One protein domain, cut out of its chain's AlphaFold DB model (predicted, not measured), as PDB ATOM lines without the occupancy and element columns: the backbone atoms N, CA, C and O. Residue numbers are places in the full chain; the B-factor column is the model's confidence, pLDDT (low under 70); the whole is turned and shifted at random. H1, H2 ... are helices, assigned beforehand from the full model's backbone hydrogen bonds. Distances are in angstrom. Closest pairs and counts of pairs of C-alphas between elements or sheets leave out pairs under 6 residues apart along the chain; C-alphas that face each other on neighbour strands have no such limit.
ATOM      1  N   SER A 146     -37.492 -30.276  62.524       95.56
ATOM      2  CA  SER A 146     -36.231 -30.315  61.782       95.56
ATOM      3  C   SER A 146     -35.992 -28.996  61.026       95.56
ATOM      4  O   SER A 146     -36.943 -28.253  60.766       95.56
ATOM      5  N   PRO A 147     -34.746 -28.670  60.638       94.19
ATOM      6  CA  PRO A 147     -34.467 -27.467  59.849       94.19
ATOM      7  C   PRO A 147     -35.285 -27.387  58.549       94.19
ATOM      8  O   PRO A 147     -35.836 -26.333  58.242       94.19
ATOM      9  N   ALA A 148     -35.442 -28.508  57.838       93.50
ATOM     10  CA  ALA A 148     -36.253 -28.582  56.621       93.50
ATOM     11  C   ALA A 148     -37.743 -28.324  56.904       93.50
ATOM     12  O   ALA A 148     -38.378 -27.517  56.227       93.50
ATOM     13  N   GLN A 149     -38.289 -28.933  57.963       94.25
ATOM     14  CA  GLN A 149     -39.662 -28.682  58.414       94.25
ATOM     15  C   GLN A 149     -39.897 -27.205  58.736       94.25
ATOM     16  O   GLN A 149     -40.922 -26.641  58.347       94.25
ATOM     17  N   ARG A 150     -38.949 -26.568  59.440       92.88
ATOM     18  CA  ARG A 150     -39.020 -25.135  59.764       92.88
ATOM     19  C   ARG A 150     -39.039 -24.289  58.500       92.88
ATOM     20  O   ARG A 150     -39.912 -23.437  58.388       92.88
ATOM     21  N   LEU A 151     -38.149 -24.571  57.548       91.88
ATOM     22  CA  LEU A 151     -38.073 -23.839  56.285       91.88
ATOM     23  C   LEU A 151     -39.388 -23.931  55.494       91.88
ATOM     24  O   LEU A 151     -39.894 -22.919  55.021       91.88
ATOM     25  N   ILE A 152     -40.003 -25.112  55.409       90.56
ATOM     26  CA  ILE A 152     -41.277 -25.302  54.691       90.56
ATOM     27  C   ILE A 152     -42.439 -24.576  55.393       90.56
ATOM     28  O   ILE A 152     -43.250 -23.897  54.750       90.56
ATOM     29  N   ALA A 153     -42.541 -24.723  56.718       88.12
ATOM     30  CA  ALA A 153     -43.669 -24.220  57.499       88.12
ATOM     31  C   ALA A 153     -43.595 -22.711  57.784       88.12
ATOM     32  O   ALA A 153     -44.610 -22.018  57.692       88.12
ATOM     33  N   PHE A 154     -42.409 -22.209  58.132       84.56
ATOM     34  CA  PHE A 154     -42.175 -20.832  58.576       84.56
ATOM     35  C   PHE A 154     -41.374 -19.996  57.579       84.56
ATOM     36  O   PHE A 154     -41.441 -18.771  57.660       84.56
ATOM     37  N   GLY A 155     -40.673 -20.625  56.633       86.44
ATOM     38  CA  GLY A 155     -39.764 -19.927  55.735       86.44
ATOM     39  C   GLY A 155     -38.352 -19.755  56.291       86.44
ATOM     40  O   GLY A 155     -38.017 -20.308  57.340       86.44
ATOM     41  N   ASP A 156     -37.515 -18.997  55.578       86.25
ATOM     42  CA  ASP A 156     -36.174 -18.645  56.057       86.25
ATOM     43  C   ASP A 156     -36.257 -17.545  57.120       86.25
ATOM     44  O   ASP A 156     -36.739 -16.442  56.874       86.25
ATOM     45  N   GLU A 157     -35.763 -17.850  58.316       80.88
ATOM     46  CA  GLU A 157     -35.785 -16.958  59.476       80.88
ATOM     47  C   GLU A 157     -34.843 -15.760  59.332       80.88
ATOM     48  O   GLU A 157     -34.991 -14.772  60.051       80.88
ATOM     49  N   LYS A 158     -33.851 -15.862  58.441       86.56
ATOM     50  CA  LYS A 158     -32.871 -14.802  58.186       86.56
ATOM     51  C   LYS A 158     -33.301 -13.859  57.068       86.56
ATOM     52  O   LYS A 158     -32.652 -12.833  56.876       86.56
ATOM     53  N   ALA A 159     -34.354 -14.209  56.334       85.06
ATOM     54  CA  ALA A 159     -34.859 -13.404  55.239       85.06
ATOM     55  C   ALA A 159     -35.396 -12.063  55.754       85.06
ATOM     56  O   ALA A 159     -36.176 -12.019  56.707       85.06
ATOM     57  N   SER A 160     -35.001 -10.965  55.106       81.50
ATOM     58  CA  SER A 160     -35.511  -9.629  55.439       81.50
ATOM     59  C   SER A 160     -36.920  -9.371  54.901       81.50
ATOM     60  O   SER A 160     -37.583  -8.439  55.344       81.50
ATOM     61  N   ASP A 161     -37.365 -10.172  53.931       82.75
ATOM     62  CA  ASP A 161     -38.648 -10.029  53.248       82.75
ATOM     63  C   ASP A 161     -39.209 -11.392  52.788       82.75
ATOM     64  O   ASP A 161     -38.542 -12.433  52.836       82.75
ATOM     65  N   GLN A 162     -40.463 -11.394  52.321       82.25
ATOM     66  CA  GLN A 162     -41.110 -12.610  51.826       82.25
ATOM     67  C   GLN A 162     -40.448 -13.173  50.553       82.25
ATOM     68  O   GLN A 162     -40.460 -14.389  50.366       82.25
ATOM     69  N   ILE A 163     -39.864 -12.344  49.677       88.00
ATOM     70  CA  ILE A 163     -39.227 -12.815  48.433       88.00
ATOM     71  C   ILE A 163     -38.028 -13.699  48.775       88.00
ATOM     72  O   ILE A 163     -37.914 -14.802  48.243       88.00
ATOM     73  N   GLN A 164     -37.155 -13.242  49.669       90.25
ATOM     74  CA  GLN A 164     -35.987 -13.990  50.130       90.25
ATOM     75  C   GLN A 164     -36.394 -15.291  50.821       90.25
ATOM     76  O   GLN A 164     -35.798 -16.334  50.566       90.25
ATOM     77  N   CYS A 165     -37.453 -15.246  51.625       87.94
ATOM     78  CA  CYS A 165     -38.009 -16.414  52.294       87.94
ATOM     79  C   CYS A 165     -38.446 -17.503  51.295       87.94
ATOM     80  O   CYS A 165     -38.043 -18.663  51.413       87.94
ATOM     81  N   TRP A 166     -39.210 -17.132  50.263       89.25
ATOM     82  CA  TRP A 166     -39.638 -18.075  49.224       89.25
ATOM     83  C   TRP A 166     -38.501 -18.498  48.294       89.25
ATOM     84  O   TRP A 166     -38.480 -19.644  47.849       89.25
ATOM     85  N   LYS A 167     -37.534 -17.611  48.038       93.62
ATOM     86  CA  LYS A 167     -36.322 -17.942  47.285       93.62
ATOM     87  C   LYS A 167     -35.514 -19.019  48.000       93.62
ATOM     88  O   LYS A 167     -35.154 -20.001  47.370       93.62
ATOM     89  N   ALA A 168     -35.280 -18.866  49.302       94.50
ATOM     90  CA  ALA A 168     -34.540 -19.836  50.102       94.50
ATOM     91  C   ALA A 168     -35.217 -21.212  50.100       94.50
ATOM     92  O   ALA A 168     -34.542 -22.231  49.973       94.50
ATOM     93  N   LEU A 169     -36.552 -21.250  50.181       92.62
ATOM     94  CA  LEU A 169     -37.305 -22.498  50.070       92.62
ATOM     95  C   LEU A 169     -37.153 -23.135  48.680       92.62
ATOM     96  O   LEU A 169     -36.856 -24.321  48.582       92.62
ATOM     97  N   ARG A 170     -37.300 -22.348  47.611       94.81
ATOM     98  CA  ARG A 170     -37.094 -22.807  46.230       94.81
ATOM     99  C   ARG A 170     -35.664 -23.291  45.983       94.81
ATOM    100  O   ARG A 170     -35.472 -24.288  45.304       94.81
ATOM    101  N   ASP A 171     -34.661 -22.611  46.527       95.94
ATOM    102  CA  ASP A 171     -33.252 -22.986  46.364       95.94
ATOM    103  C   ASP A 171     -32.910 -24.263  47.148       95.94
ATOM    104  O   ASP A 171     -32.092 -25.059  46.692       95.94
ATOM    105  N   ALA A 172     -33.558 -24.491  48.295       95.56
ATOM    106  CA  ALA A 172     -33.417 -25.724  49.068       95.56
ATOM    107  C   ALA A 172     -34.084 -26.939  48.397       95.56
ATOM    108  O   ALA A 172     -33.657 -28.069  48.626       95.56
ATOM    109  N   PHE A 173     -35.106 -26.706  47.570       95.19
ATOM    110  CA  PHE A 173     -35.886 -27.734  46.879       95.19
ATOM    111  C   PHE A 173     -36.041 -27.372  45.387       95.19
ATOM    112  O   PHE A 173     -37.140 -27.036  44.936       95.19
ATOM    113  N   PRO A 174     -34.939 -27.401  44.612       95.50
ATOM    114  CA  PRO A 174     -34.866 -26.802  43.275       95.50
ATOM    115  C   PRO A 174     -35.697 -27.509  42.202       95.50
ATOM    116  O   PRO A 174     -35.947 -26.893  41.161       95.50
ATOM    117  N   ASP A 175     -36.080 -28.759  42.459       95.62
ATOM    118  CA  ASP A 175     -36.810 -29.633  41.539       95.62
ATOM    119  C   ASP A 175     -38.318 -29.678  41.839       95.62
ATOM    120  O   ASP A 175     -39.072 -30.312  41.109       95.62
ATOM    121  N   GLU A 176     -38.773 -28.997  42.897       94.44
ATOM    122  CA  GLU A 176     -40.177 -29.011  43.310       94.44
ATOM    123  C   GLU A 176     -40.957 -27.834  42.694       94.44
ATOM    124  O   GLU A 176     -40.769 -26.673  43.098       94.44
ATOM    125  N   PRO A 177     -41.879 -28.088  41.742       93.75
ATOM    126  CA  PRO A 177     -42.554 -27.027  40.988       93.75
ATOM    127  C   PRO A 177     -43.451 -26.150  41.866       93.75
ATOM    128  O   PRO A 177     -43.632 -24.958  41.616       93.75
ATOM    129  N   LEU A 178     -43.958 -26.713  42.957       92.19
ATOM    130  CA  LEU A 178     -44.818 -26.039  43.918       92.19
ATOM    131  C   LEU A 178     -44.118 -24.855  44.610       92.19
ATOM    132  O   LEU A 178     -44.705 -23.776  44.742       92.19
ATOM    133  N   TYR A 179     -42.850 -25.007  45.005       92.69
ATOM    134  CA  TYR A 179     -42.089 -23.907  45.609       92.69
ATOM    135  C   TYR A 179     -41.666 -22.871  44.568       92.69
ATOM    136  O   TYR A 179     -41.703 -21.671  44.856       92.69
ATOM    137  N   GLN A 180     -41.336 -23.316  43.350       94.62
ATOM    138  CA  GLN A 180     -41.044 -22.433  42.222       94.62
ATOM    139  C   GLN A 180     -42.231 -21.513  41.919       94.62
ATOM    140  O   GLN A 180     -42.084 -20.291  41.861       94.62
ATOM    141  N   LEU A 181     -43.431 -22.078  41.785       92.31
ATOM    142  CA  LEU A 181     -44.631 -21.317  41.460       92.31
ATOM    143  C   LEU A 181     -45.014 -20.338  42.575       92.31
ATOM    144  O   LEU A 181     -45.415 -19.202  42.307       92.31
ATOM    145  N   LYS A 182     -44.832 -20.733  43.840       89.56
ATOM    146  CA  LYS A 182     -45.078 -19.840  44.975       89.56
ATOM    147  C   LYS A 182     -44.088 -18.673  45.017       89.56
ATOM    148  O   LYS A 182     -44.505 -17.546  45.287       89.56
ATOM    149  N   TYR A 183     -42.817 -18.921  44.699       91.88
ATOM    150  CA  TYR A 183     -41.805 -17.876  44.556       91.88
ATOM    151  C   TYR A 183     -42.161 -16.882  43.439       91.88
ATOM    152  O   TYR A 183     -42.185 -15.674  43.685       91.88
ATOM    153  N   ILE A 184     -42.538 -17.381  42.254       92.00
ATOM    154  CA  ILE A 184     -43.014 -16.558  41.128       92.00
ATOM    155  C   ILE A 184     -44.221 -15.705  41.547       92.00
ATOM    156  O   ILE A 184     -44.247 -14.499  41.305       92.00
ATOM    157  N   GLY A 185     -45.200 -16.303  42.232       88.50
ATOM    158  CA  GLY A 185     -46.380 -15.593  42.732       88.50
ATOM    159  C   GLY A 185     -46.036 -14.434  43.673       88.50
ATOM    160  O   GLY A 185     -46.614 -13.353  43.552       88.50
ATOM    161  N   THR A 186     -45.071 -14.623  44.578       86.62
ATOM    162  CA  THR A 186     -44.598 -13.551  45.469       86.62
ATOM    163  C   THR A 186     -43.878 -12.446  44.687       86.62
ATOM    164  O   THR A 186     -44.153 -11.274  44.934       86.62
ATOM    165  N   LEU A 187     -43.031 -12.786  43.705       88.00
ATOM    166  CA  LEU A 187     -42.363 -11.788  42.852       88.00
ATOM    167  C   LEU A 187     -43.369 -10.872  42.135       88.00
ATOM    168  O   LEU A 187     -43.174  -9.658  42.077       88.00
ATOM    169  N   ILE A 188     -44.461 -11.441  41.620       85.44
ATOM    170  CA  ILE A 188     -45.511 -10.693  40.915       85.44
ATOM    171  C   ILE A 188     -46.269  -9.765  41.862       85.44
ATOM    172  O   ILE A 188     -46.568  -8.624  41.511       85.44
ATOM    173  N   ASN A 189     -46.570 -10.227  43.075       80.12
ATOM    174  CA  ASN A 189     -47.259  -9.403  44.062       80.12
ATOM    175  C   ASN A 189     -46.435  -8.186  44.480       80.12
ATOM    176  O   ASN A 189     -46.970  -7.080  44.528       80.12
ATOM    177  N   THR A 190     -45.140  -8.368  44.742       76.56
ATOM    178  CA  THR A 190     -44.259  -7.242  45.070       76.56
ATOM    179  C   THR A 190     -44.136  -6.277  43.890       76.56
ATOM    180  O   THR A 190     -44.208  -5.064  44.086       76.56
ATOM    181  N   ALA A 191     -44.079  -6.794  42.655       70.69
ATOM    182  CA  ALA A 191     -44.079  -5.973  41.443       70.69
ATOM    183  C   ALA A 191     -45.275  -5.020  41.349       70.69
ATOM    184  O   ALA A 191     -45.118  -3.872  40.934       70.69
ATOM    185  N   ASN A 192     -46.458  -5.489  41.753       65.19
ATOM    186  CA  ASN A 192     -47.681  -4.692  41.725       65.19
ATOM    187  C   ASN A 192     -47.685  -3.566  42.776       65.19
ATOM    188  O   ASN A 192     -48.335  -2.546  42.555       65.19
ATOM    189  N   ASN A 193     -46.960  -3.728  43.887       65.25
ATOM    190  CA  ASN A 193     -46.978  -2.787  45.009       65.25
ATOM    191  C   ASN A 193     -45.841  -1.750  44.964       65.25
ATOM    192  O   ASN A 193     -46.058  -0.604  45.349       65.25
ATOM    193  N   GLU A 194     -44.645  -2.112  44.488       57.03
ATOM    194  CA  GLU A 194     -43.433  -1.295  44.692       57.03
ATOM    195  C   GLU A 194     -42.880  -0.603  43.428       57.03
ATOM    196  O   GLU A 194     -41.802  -0.012  43.464       57.03
ATOM    197  N   LYS A 195     -43.594  -0.619  42.291       54.41
ATOM    198  CA  LYS A 195     -43.110  -0.068  40.998       54.41
ATOM    199  C   LYS A 195     -41.736  -0.613  40.535       54.41
ATOM    200  O   LYS A 195     -41.135  -0.019  39.643       54.41
ATOM    201  N   LYS A 196     -41.242  -1.731  41.084       51.03
ATOM    202  CA  LYS A 196     -40.114  -2.562  40.594       51.03
ATOM    203  C   LYS A 196     -40.321  -3.997  41.103       51.03
ATOM    204  O   LYS A 196     -40.754  -4.143  42.242       51.03
ATOM    205  N   PRO A 197     -40.113  -5.043  40.277       53.47
ATOM    206  CA  PRO A 197     -38.820  -5.452  39.719       53.47
ATOM    207  C   PRO A 197     -38.784  -5.469  38.178       53.47
ATOM    208  O   PRO A 197     -39.791  -5.255  37.507       53.47
ATOM    209  N   GLU A 198     -37.603  -5.729  37.610       64.38
ATOM    210  CA  GLU A 198     -37.433  -5.978  36.175       64.38
ATOM    211  C   GLU A 198     -38.275  -7.199  35.775       64.38
ATOM    212  O   GLU A 198     -37.998  -8.307  36.232       64.38
ATOM    213  N   ASN A 199     -39.284  -7.019  34.909       75.56
ATOM    214  CA  ASN A 199     -40.116  -8.110  34.363       75.56
ATOM    215  C   ASN A 199     -39.274  -9.303  33.877       75.56
ATOM    216  O   ASN A 199     -39.724 -10.443  33.936       75.56
ATOM    217  N   LYS A 200     -38.031  -9.034  33.468       84.38
ATOM    218  CA  LYS A 200     -37.016 -10.020  33.113       84.38
ATOM    219  C   LYS A 200     -36.818 -11.113  34.169       84.38
ATOM    220  O   LYS A 200     -36.860 -12.279  33.808       84.38
ATOM    221  N   LEU A 201     -36.687 -10.772  35.457       89.06
ATOM    222  CA  LEU A 201     -36.499 -11.777  36.512       89.06
ATOM    223  C   LEU A 201     -37.698 -12.731  36.597       89.06
ATOM    224  O   LEU A 201     -37.525 -13.936  36.734       89.06
ATOM    225  N   VAL A 202     -38.917 -12.195  36.503       89.75
ATOM    226  CA  VAL A 202     -40.131 -13.021  36.552       89.75
ATOM    227  C   VAL A 202     -40.210 -13.923  35.320       89.75
ATOM    228  O   VAL A 202     -40.515 -15.102  35.456       89.75
ATOM    229  N   LEU A 203     -39.883 -13.401  34.132       91.62
ATOM    230  CA  LEU A 203     -39.844 -14.174  32.886       91.62
ATOM    231  C   LEU A 203     -38.802 -15.304  32.927       91.62
ATOM    232  O   LEU A 203     -39.103 -16.424  32.511       91.62
ATOM    233  N   ASP A 204     -37.614 -15.048  33.476       93.69
ATOM    234  CA  ASP A 204     -36.565 -16.062  33.638       93.69
ATOM    235  C   ASP A 204     -37.029 -17.194  34.577       93.69
ATOM    236  O   ASP A 204     -36.856 -18.383  34.286       93.69
ATOM    237  N   GLU A 205     -37.696 -16.846  35.680       95.00
ATOM    238  CA  GLU A 205     -38.245 -17.823  36.628       95.00
ATOM    239  C   GLU A 205     -39.459 -18.583  36.056       95.00
ATOM    240  O   GLU A 205     -39.640 -19.765  36.362       95.00
ATOM    241  N   LEU A 206     -40.258 -17.968  35.175       95.25
ATOM    242  CA  LEU A 206     -41.327 -18.650  34.429       95.25
ATOM    243  C   LEU A 206     -40.766 -19.700  33.465       95.25
ATOM    244  O   LEU A 206     -41.282 -20.815  33.403       95.25
ATOM    245  N   GLN A 207     -39.684 -19.382  32.748       96.56
ATOM    246  CA  GLN A 207     -38.994 -20.343  31.879       96.56
ATOM    247  C   GLN A 207     -38.470 -21.546  32.665       96.56
ATOM    248  O   GLN A 207     -38.553 -22.681  32.196       96.56
ATOM    249  N   ARG A 208     -37.959 -21.317  33.880       95.75
ATOM    250  CA  ARG A 208     -37.580 -22.403  34.787       95.75
ATOM    251  C   ARG A 208     -38.794 -23.235  35.206       95.75
ATOM    252  O   ARG A 208     -38.731 -24.457  35.122       95.75
ATOM    253  N   GLY A 209     -39.888 -22.588  35.605       95.81
ATOM    254  CA  GLY A 209     -41.132 -23.254  35.996       95.81
ATOM    255  C   GLY A 209     -41.675 -24.194  34.918       95.81
ATOM    256  O   GLY A 209     -41.931 -25.357  35.207       95.81
ATOM    257  N   ARG A 210     -41.713 -23.748  33.654       96.56
ATOM    258  CA  ARG A 210     -42.125 -24.581  32.506       96.56
ATOM    259  C   ARG A 210     -41.283 -25.839  32.312       96.56
ATOM    260  O   ARG A 210     -41.780 -26.830  31.797       96.56
ATOM    261  N   LYS A 211     -39.996 -25.797  32.667       96.81
ATOM    262  CA  LYS A 211     -39.119 -26.975  32.568       96.81
ATOM    263  C   LYS A 211     -39.382 -27.978  33.688       96.81
ATOM    264  O   LYS A 211     -39.222 -29.169  33.458       96.81
ATOM    265  N   LEU A 212     -39.740 -27.492  34.877       96.38
ATOM    266  CA  LEU A 212     -40.047 -28.328  36.040       96.38
ATOM    267  C   LEU A 212     -41.444 -28.950  35.950       96.38
ATOM    268  O   LEU A 212     -41.643 -30.073  36.393       96.38
ATOM    269  N   ASP A 213     -42.397 -28.221  35.375       96.50
ATOM    270  CA  ASP A 213     -43.807 -28.601  35.305       96.50
ATOM    271  C   ASP A 213     -44.383 -28.245  33.917       96.50
ATOM    272  O   ASP A 213     -45.095 -27.245  33.762       96.50
ATOM    273  N   PRO A 214     -44.008 -29.016  32.873       96.50
ATOM    274  CA  PRO A 214     -44.349 -28.720  31.479       96.50
ATOM    275  C   PRO A 214     -45.831 -28.920  31.150       96.50
ATOM    276  O   PRO A 214     -46.297 -28.412  30.136       96.50
ATOM    277  N   ASP A 215     -46.580 -29.632  31.990       96.12
ATOM    278  CA  ASP A 215     -47.997 -29.939  31.771       96.12
ATOM    279  C   ASP A 215     -48.944 -28.893  32.387       96.12
ATOM    280  O   ASP A 215     -50.163 -28.983  32.225       96.12
ATOM    281  N   LEU A 290     -52.358 -23.583  40.640       84.38
ATOM    282  CA  LEU A 290     -51.476 -22.760  41.464       84.38
ATOM    283  C   LEU A 290     -50.841 -23.545  42.617       84.38
ATOM    284  O   LEU A 290     -50.105 -22.949  43.404       84.38
ATOM    285  N   HIS A 291     -51.173 -24.836  42.762       86.38
ATOM    286  CA  HIS A 291     -50.740 -25.689  43.874       86.38
ATOM    287  C   HIS A 291     -50.970 -25.061  45.263       86.38
ATOM    288  O   HIS A 291     -50.235 -25.324  46.217       86.38
ATOM    289  N   MET A 292     -51.990 -24.198  45.408       80.25
ATOM    290  CA  MET A 292     -52.226 -23.467  46.659       80.25
ATOM    291  C   MET A 292     -52.598 -24.422  47.786       80.25
ATOM    292  O   MET A 292     -51.981 -24.378  48.851       80.25
ATOM    293  N   MET A 293     -53.549 -25.326  47.537       82.38
ATOM    294  CA  MET A 293     -53.925 -26.324  48.531       82.38
ATOM    295  C   MET A 293     -52.834 -27.357  48.765       82.38
ATOM    296  O   MET A 293     -52.668 -27.804  49.897       82.38
ATOM    297  N   ASP A 294     -52.057 -27.706  47.742       86.75
ATOM    298  CA  ASP A 294     -50.934 -28.631  47.895       86.75
ATOM    299  C   ASP A 294     -49.869 -28.048  48.827       86.75
ATOM    300  O   ASP A 294     -49.438 -28.713  49.770       86.75
ATOM    301  N   MET A 295     -49.513 -26.768  48.652       85.75
ATOM    302  CA  MET A 295     -48.547 -26.089  49.523       85.75
ATOM    303  C   MET A 295     -49.057 -26.018  50.960       85.75
ATOM    304  O   MET A 295     -48.306 -26.159  51.926       85.75
ATOM    305  N   GLN A 296     -50.352 -25.801  51.122       83.06
ATOM    306  CA  GLN A 296     -50.988 -25.756  52.424       83.06
ATOM    307  C   GLN A 296     -51.047 -27.113  53.119       83.06
ATOM    308  O   GLN A 296     -50.714 -27.177  54.303       83.06
ATOM    309  N   ARG A 297     -51.407 -28.186  52.404       84.75
ATOM    310  CA  ARG A 297     -51.344 -29.567  52.908       84.75
ATOM    311  C   ARG A 297     -49.930 -29.888  53.361       84.75
ATOM    312  O   ARG A 297     -49.726 -30.363  54.478       84.75
ATOM    313  N   LEU A 298     -48.951 -29.539  52.527       87.50
ATOM    314  CA  LEU A 298     -47.541 -29.740  52.812       87.50
ATOM    315  C   LEU A 298     -47.109 -28.990  54.078       87.50
ATOM    316  O   LEU A 298     -46.526 -29.598  54.972       87.50
ATOM    317  N   ARG A 299     -47.460 -27.706  54.222       87.44
ATOM    318  CA  ARG A 299     -47.188 -26.923  55.444       87.44
ATOM    319  C   ARG A 299     -47.866 -27.492  56.678       87.44
ATOM    320  O   ARG A 299     -47.232 -27.600  57.726       87.44
ATOM    321  N   MET A 300     -49.142 -27.850  56.565       85.25
ATOM    322  CA  MET A 300     -49.907 -28.415  57.672       85.25
ATOM    323  C   MET A 300     -49.288 -29.730  58.157       85.25
ATOM    324  O   MET A 300     -49.228 -29.953  59.368       85.25
ATOM    325  N   ALA A 301     -48.788 -30.555  57.232       88.12
ATOM    326  CA  ALA A 301     -48.085 -31.796  57.537       88.12
ATOM    327  C   ALA A 301     -46.744 -31.563  58.256       88.12
ATOM    328  O   ALA A 301     -46.375 -32.365  59.110       88.12
ATOM    329  N   GLN A 302     -46.042 -30.458  57.972       90.62
ATOM    330  CA  GLN A 302     -44.802 -30.120  58.684       90.62
ATOM    331  C   GLN A 302     -45.051 -29.526  60.080       90.62
ATOM    332  O   GLN A 302     -44.190 -29.622  60.955       90.62
ATOM    333  N   LEU A 303     -46.203 -28.886  60.311       89.75
ATOM    334  CA  LEU A 303     -46.496 -28.230  61.585       89.75
ATOM    335  C   LEU A 303     -46.821 -29.255  62.687       89.75
ATOM    336  O   LEU A 303     -47.760 -30.045  62.533       89.75
ATOM    337  N   PRO A 304     -46.148 -29.188  63.854       91.31
ATOM    338  CA  PRO A 304     -46.351 -30.144  64.933       91.31
ATOM    339  C   PRO A 304     -47.778 -30.077  65.480       91.31
ATOM    340  O   PRO A 304     -48.484 -29.077  65.316       91.31
ATOM    341  N   ALA A 305     -48.198 -31.136  66.179       89.00
ATOM    342  CA  ALA A 305     -49.485 -31.137  66.858       89.00
ATOM    343  C   ALA A 305     -49.585 -29.985  67.876       89.00
ATOM    344  O   ALA A 305     -48.626 -29.715  68.617       89.00
ATOM    345  N   ALA A 306     -50.741 -29.318  67.879       89.12
ATOM    346  CA  ALA A 306     -51.027 -28.171  68.721       89.12
ATOM    347  C   ALA A 306     -51.250 -28.622  70.165       89.12
ATOM    348  O   ALA A 306     -52.135 -29.416  70.460       89.12
ATOM    349  N   ARG A 307     -50.458 -28.077  71.087       89.25
ATOM    350  CA  ARG A 307     -50.565 -28.314  72.535       89.25
ATOM    351  C   ARG A 307     -51.287 -27.186  73.265       89.25
ATOM    352  O   ARG A 307     -51.289 -27.148  74.492       89.25
ATOM    353  N   SER A 308     -51.829 -26.226  72.539       87.94
ATOM    354  CA  SER A 308     -52.548 -25.083  73.087       87.94
ATOM    355  C   SER A 308     -53.449 -24.501  72.010       87.94
ATOM    356  O   SER A 308     -53.271 -24.773  70.816       87.94
ATOM    357  N   MET A 309     -54.390 -23.662  72.425       86.25
ATOM    358  CA  MET A 309     -55.237 -22.936  71.491       86.25
ATOM    359  C   MET A 309     -54.416 -21.957  70.638       86.25
ATOM    360  O   MET A 309     -54.727 -21.741  69.470       86.25
ATOM    361  N   GLN A 310     -53.319 -21.407  71.175       83.44
ATOM    362  CA  GLN A 310     -52.421 -20.525  70.412       83.44
ATOM    363  C   GLN A 310     -51.666 -21.269  69.338       83.44
ATOM    364  O   GLN A 310     -51.577 -20.779  68.222       83.44
ATOM    365  N   GLU A 311     -51.113 -22.439  69.665       87.56
ATOM    366  CA  GLU A 311     -50.438 -23.253  68.663       87.56
ATOM    367  C   GLU A 311     -51.427 -23.644  67.569       87.56
ATOM    368  O   GLU A 311     -51.093 -23.575  66.392       87.56
ATOM    369  N   TYR A 312     -52.670 -23.980  67.934       87.06
ATOM    370  CA  TYR A 312     -53.725 -24.223  66.959       87.06
ATOM    371  C   TYR A 312     -53.977 -22.987  66.077       87.06
ATOM    372  O   TYR A 312     -53.992 -23.104  64.853       87.06
ATOM    373  N   PHE A 313     -54.109 -21.801  66.676       81.62
ATOM    374  CA  PHE A 313     -54.325 -20.553  65.944       81.62
ATOM    375  C   PHE A 313     -53.161 -20.227  64.999       81.62
ATOM    376  O   PHE A 313     -53.394 -19.962  63.825       81.62
ATOM    377  N   ILE A 314     -51.914 -20.342  65.466       80.75
ATOM    378  CA  ILE A 314     -50.702 -20.175  64.648       80.75
ATOM    379  C   ILE A 314     -50.701 -21.168  63.481       80.75
ATOM    380  O   ILE A 314     -50.373 -20.795  62.358       80.75
ATOM    381  N   ARG A 315     -51.103 -22.428  63.706       85.38
ATOM    382  CA  ARG A 315     -51.223 -23.414  62.618       85.38
ATOM    383  C   ARG A 315     -52.236 -22.970  61.567       85.38
ATOM    384  O   ARG A 315     -51.946 -23.087  60.382       85.38
ATOM    385  N   VAL A 316     -53.399 -22.460  61.978       79.25
ATOM    386  CA  VAL A 316     -54.431 -21.971  61.047       79.25
ATOM    387  C   VAL A 316     -53.937 -20.749  60.273       79.25
ATOM    388  O   VAL A 316     -53.978 -20.757  59.042       79.25
ATOM    389  N   THR A 317     -53.409 -19.730  60.951       76.19
ATOM    390  CA  THR A 317     -52.982 -18.478  60.302       76.19
ATOM    391  C   THR A 317     -51.808 -18.682  59.346       76.19
ATOM    392  O   THR A 317     -51.806 -18.135  58.244       76.19
ATOM    393  N   ARG A 318     -50.832 -19.532  59.701       77.69
ATOM    394  CA  ARG A 318     -49.687 -19.852  58.825       77.69
ATOM    395  C   ARG A 318     -50.095 -20.560  57.542       77.69
ATOM    396  O   ARG A 318     -49.438 -20.416  56.509       77.69
ATOM    397  N   VAL A 319     -51.181 -21.312  57.612       75.06
ATOM    398  CA  VAL A 319     -51.701 -22.058  56.480       75.06
ATOM    399  C   VAL A 319     -52.595 -21.177  55.594       75.06
ATOM    400  O   VAL A 319     -52.491 -21.255  54.373       75.06
ATOM    401  N   GLN A 320     -53.369 -20.255  56.173       69.50
ATOM    402  CA  GLN A 320     -54.188 -19.298  55.414       69.50
ATOM    403  C   GLN A 320     -53.374 -18.314  54.550       69.50
ATOM    404  O   GLN A 320     -53.852 -17.869  53.509       69.50
ATOM    405  N   GLY A 321     -52.123 -18.003  54.904       64.94
ATOM    406  CA  GLY A 321     -51.265 -17.091  54.122       64.94
ATOM    407  C   GLY A 321     -50.913 -17.560  52.694       64.94
ATOM    408  O   GLY A 321     -50.191 -16.874  51.968       64.94
ATOM    409  N   VAL A 322     -51.377 -18.736  52.258       63.22
ATOM    410  CA  VAL A 322     -51.028 -19.322  50.954       63.22
ATOM    411  C   VAL A 322     -51.925 -18.821  49.799       63.22
ATOM    412  O   VAL A 322     -51.466 -18.824  48.657       63.22
ATOM    413  N   TYR A 323     -53.122 -18.291  50.073       60.78
ATOM    414  CA  TYR A 323     -54.262 -18.329  49.138       60.78
ATOM    415  C   TYR A 323     -54.433 -17.241  48.056       60.78
ATOM    416  O   TYR A 323     -55.271 -17.420  47.176       60.78
ATOM    417  N   LEU A 324     -53.748 -16.094  48.099       57.91
ATOM    418  CA  LEU A 324     -54.296 -14.880  47.444       57.91
ATOM    419  C   LEU A 324     -53.506 -14.153  46.324       57.91
ATOM    420  O   LEU A 324     -54.132 -13.323  45.665       57.91
TER     421      LEU A 324
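This is residues 146 to 215 and 290 to 324 of the 806 residues of an uncharacterized protein of Phycisphaerales bacterium (UniProt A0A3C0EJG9). What does the model look like at first sight? Three helices, H2, H3 and H4, fold back and forth side by side with H3 between the other two; a second group is the hairpin of H5 and H6, whose two helices run crosswise to those three, together with the short H1, which packs on H5. The two groups are loosely joined, one end of H3 meeting one end of H5 and H1 coming close to H2. What is it made of? The printed part has 105 residues with six named helices, H1 to H6 in order, and no named strand; its class is all helix. It is compact, with a radius of gyration of the C-alphas of 14.5 A, and the C-alphas span 45 by 31 by 24 A along their three main axes.

What stands near the first helix? H1, residues 147 to 154, touches H5, residues 292 to 302, at a steep tilt of 49 degrees, opposite ways, the closest C-alphas being those of Ala 153 and Arg 299, 4.9 A apart. H1 is close to but not clearly touching H2, residues 162 to 172, with the C-alphas of Leu 151 and Leu 169 closest at 6.4 A. How do the next helices stand? H2 forms a helical hairpin with H3, residues 177 to 194, which touches it with residues 179 to 187 alone, at a shallow tilt of 21 degrees; the C-alphas of Trp 166 and Tyr 183 come closest, 5.2 A. H3 and H4, residues 199 to 212, form another at a shallow tilt of 13 degrees, closest at the C-alphas of Pro 177 and Leu 212, 5.7 A, while H2 and H4 are apart. Where do H3 and the last two helices meet? H3 and H5 only just touch, only at their ends, with 3 pairs of C-alphas within 8 A, the closest being those of Leu 178 and Met 295, 6.7 A. H5 and H6, residues 309 to 320, form a helical hairpin at a shallow tilt of 32 degrees, H6 touching with residues 315 to 320 alone and the C-alphas of Gln 296 and Val 319 closest at 5.5 A. Are the helices' backbones well formed? In H1, H2, H3, H4, H5 and H6 every O i to N i+4 pair is within hydrogen-bond range.

Where does the first helix begin, and where does the last end? H1 begins at C-alpha 147, at (-34.467, -27.467, 59.849), and H6 ends at C-alpha 320, at (-54.188, -19.298, 55.414). How long are the helices? From first to last C-alpha, H1 measures 10.2 A, H2 15.5 A, H3 26.0 A, H4 20.3 A, H5 15.6 A and H6 16.5 A.

How far does it reach? The two C-alphas farthest apart are those of Lys 200 and Arg 307, 45.5 A. Is the printed part unbroken? Residues 216 to 289 are not printed, and C-alphas 215 and 290 are 12.6 A apart across the cut. Of the links printed whole, H2 to H3 and H3 to H4 are tight, and H1 to H2 and H5 to H6 are short. Where is confidence low? Residues 192 to 198 and 320 to 324 are under 70, and the mean pLDDT of the printed part is 85.5.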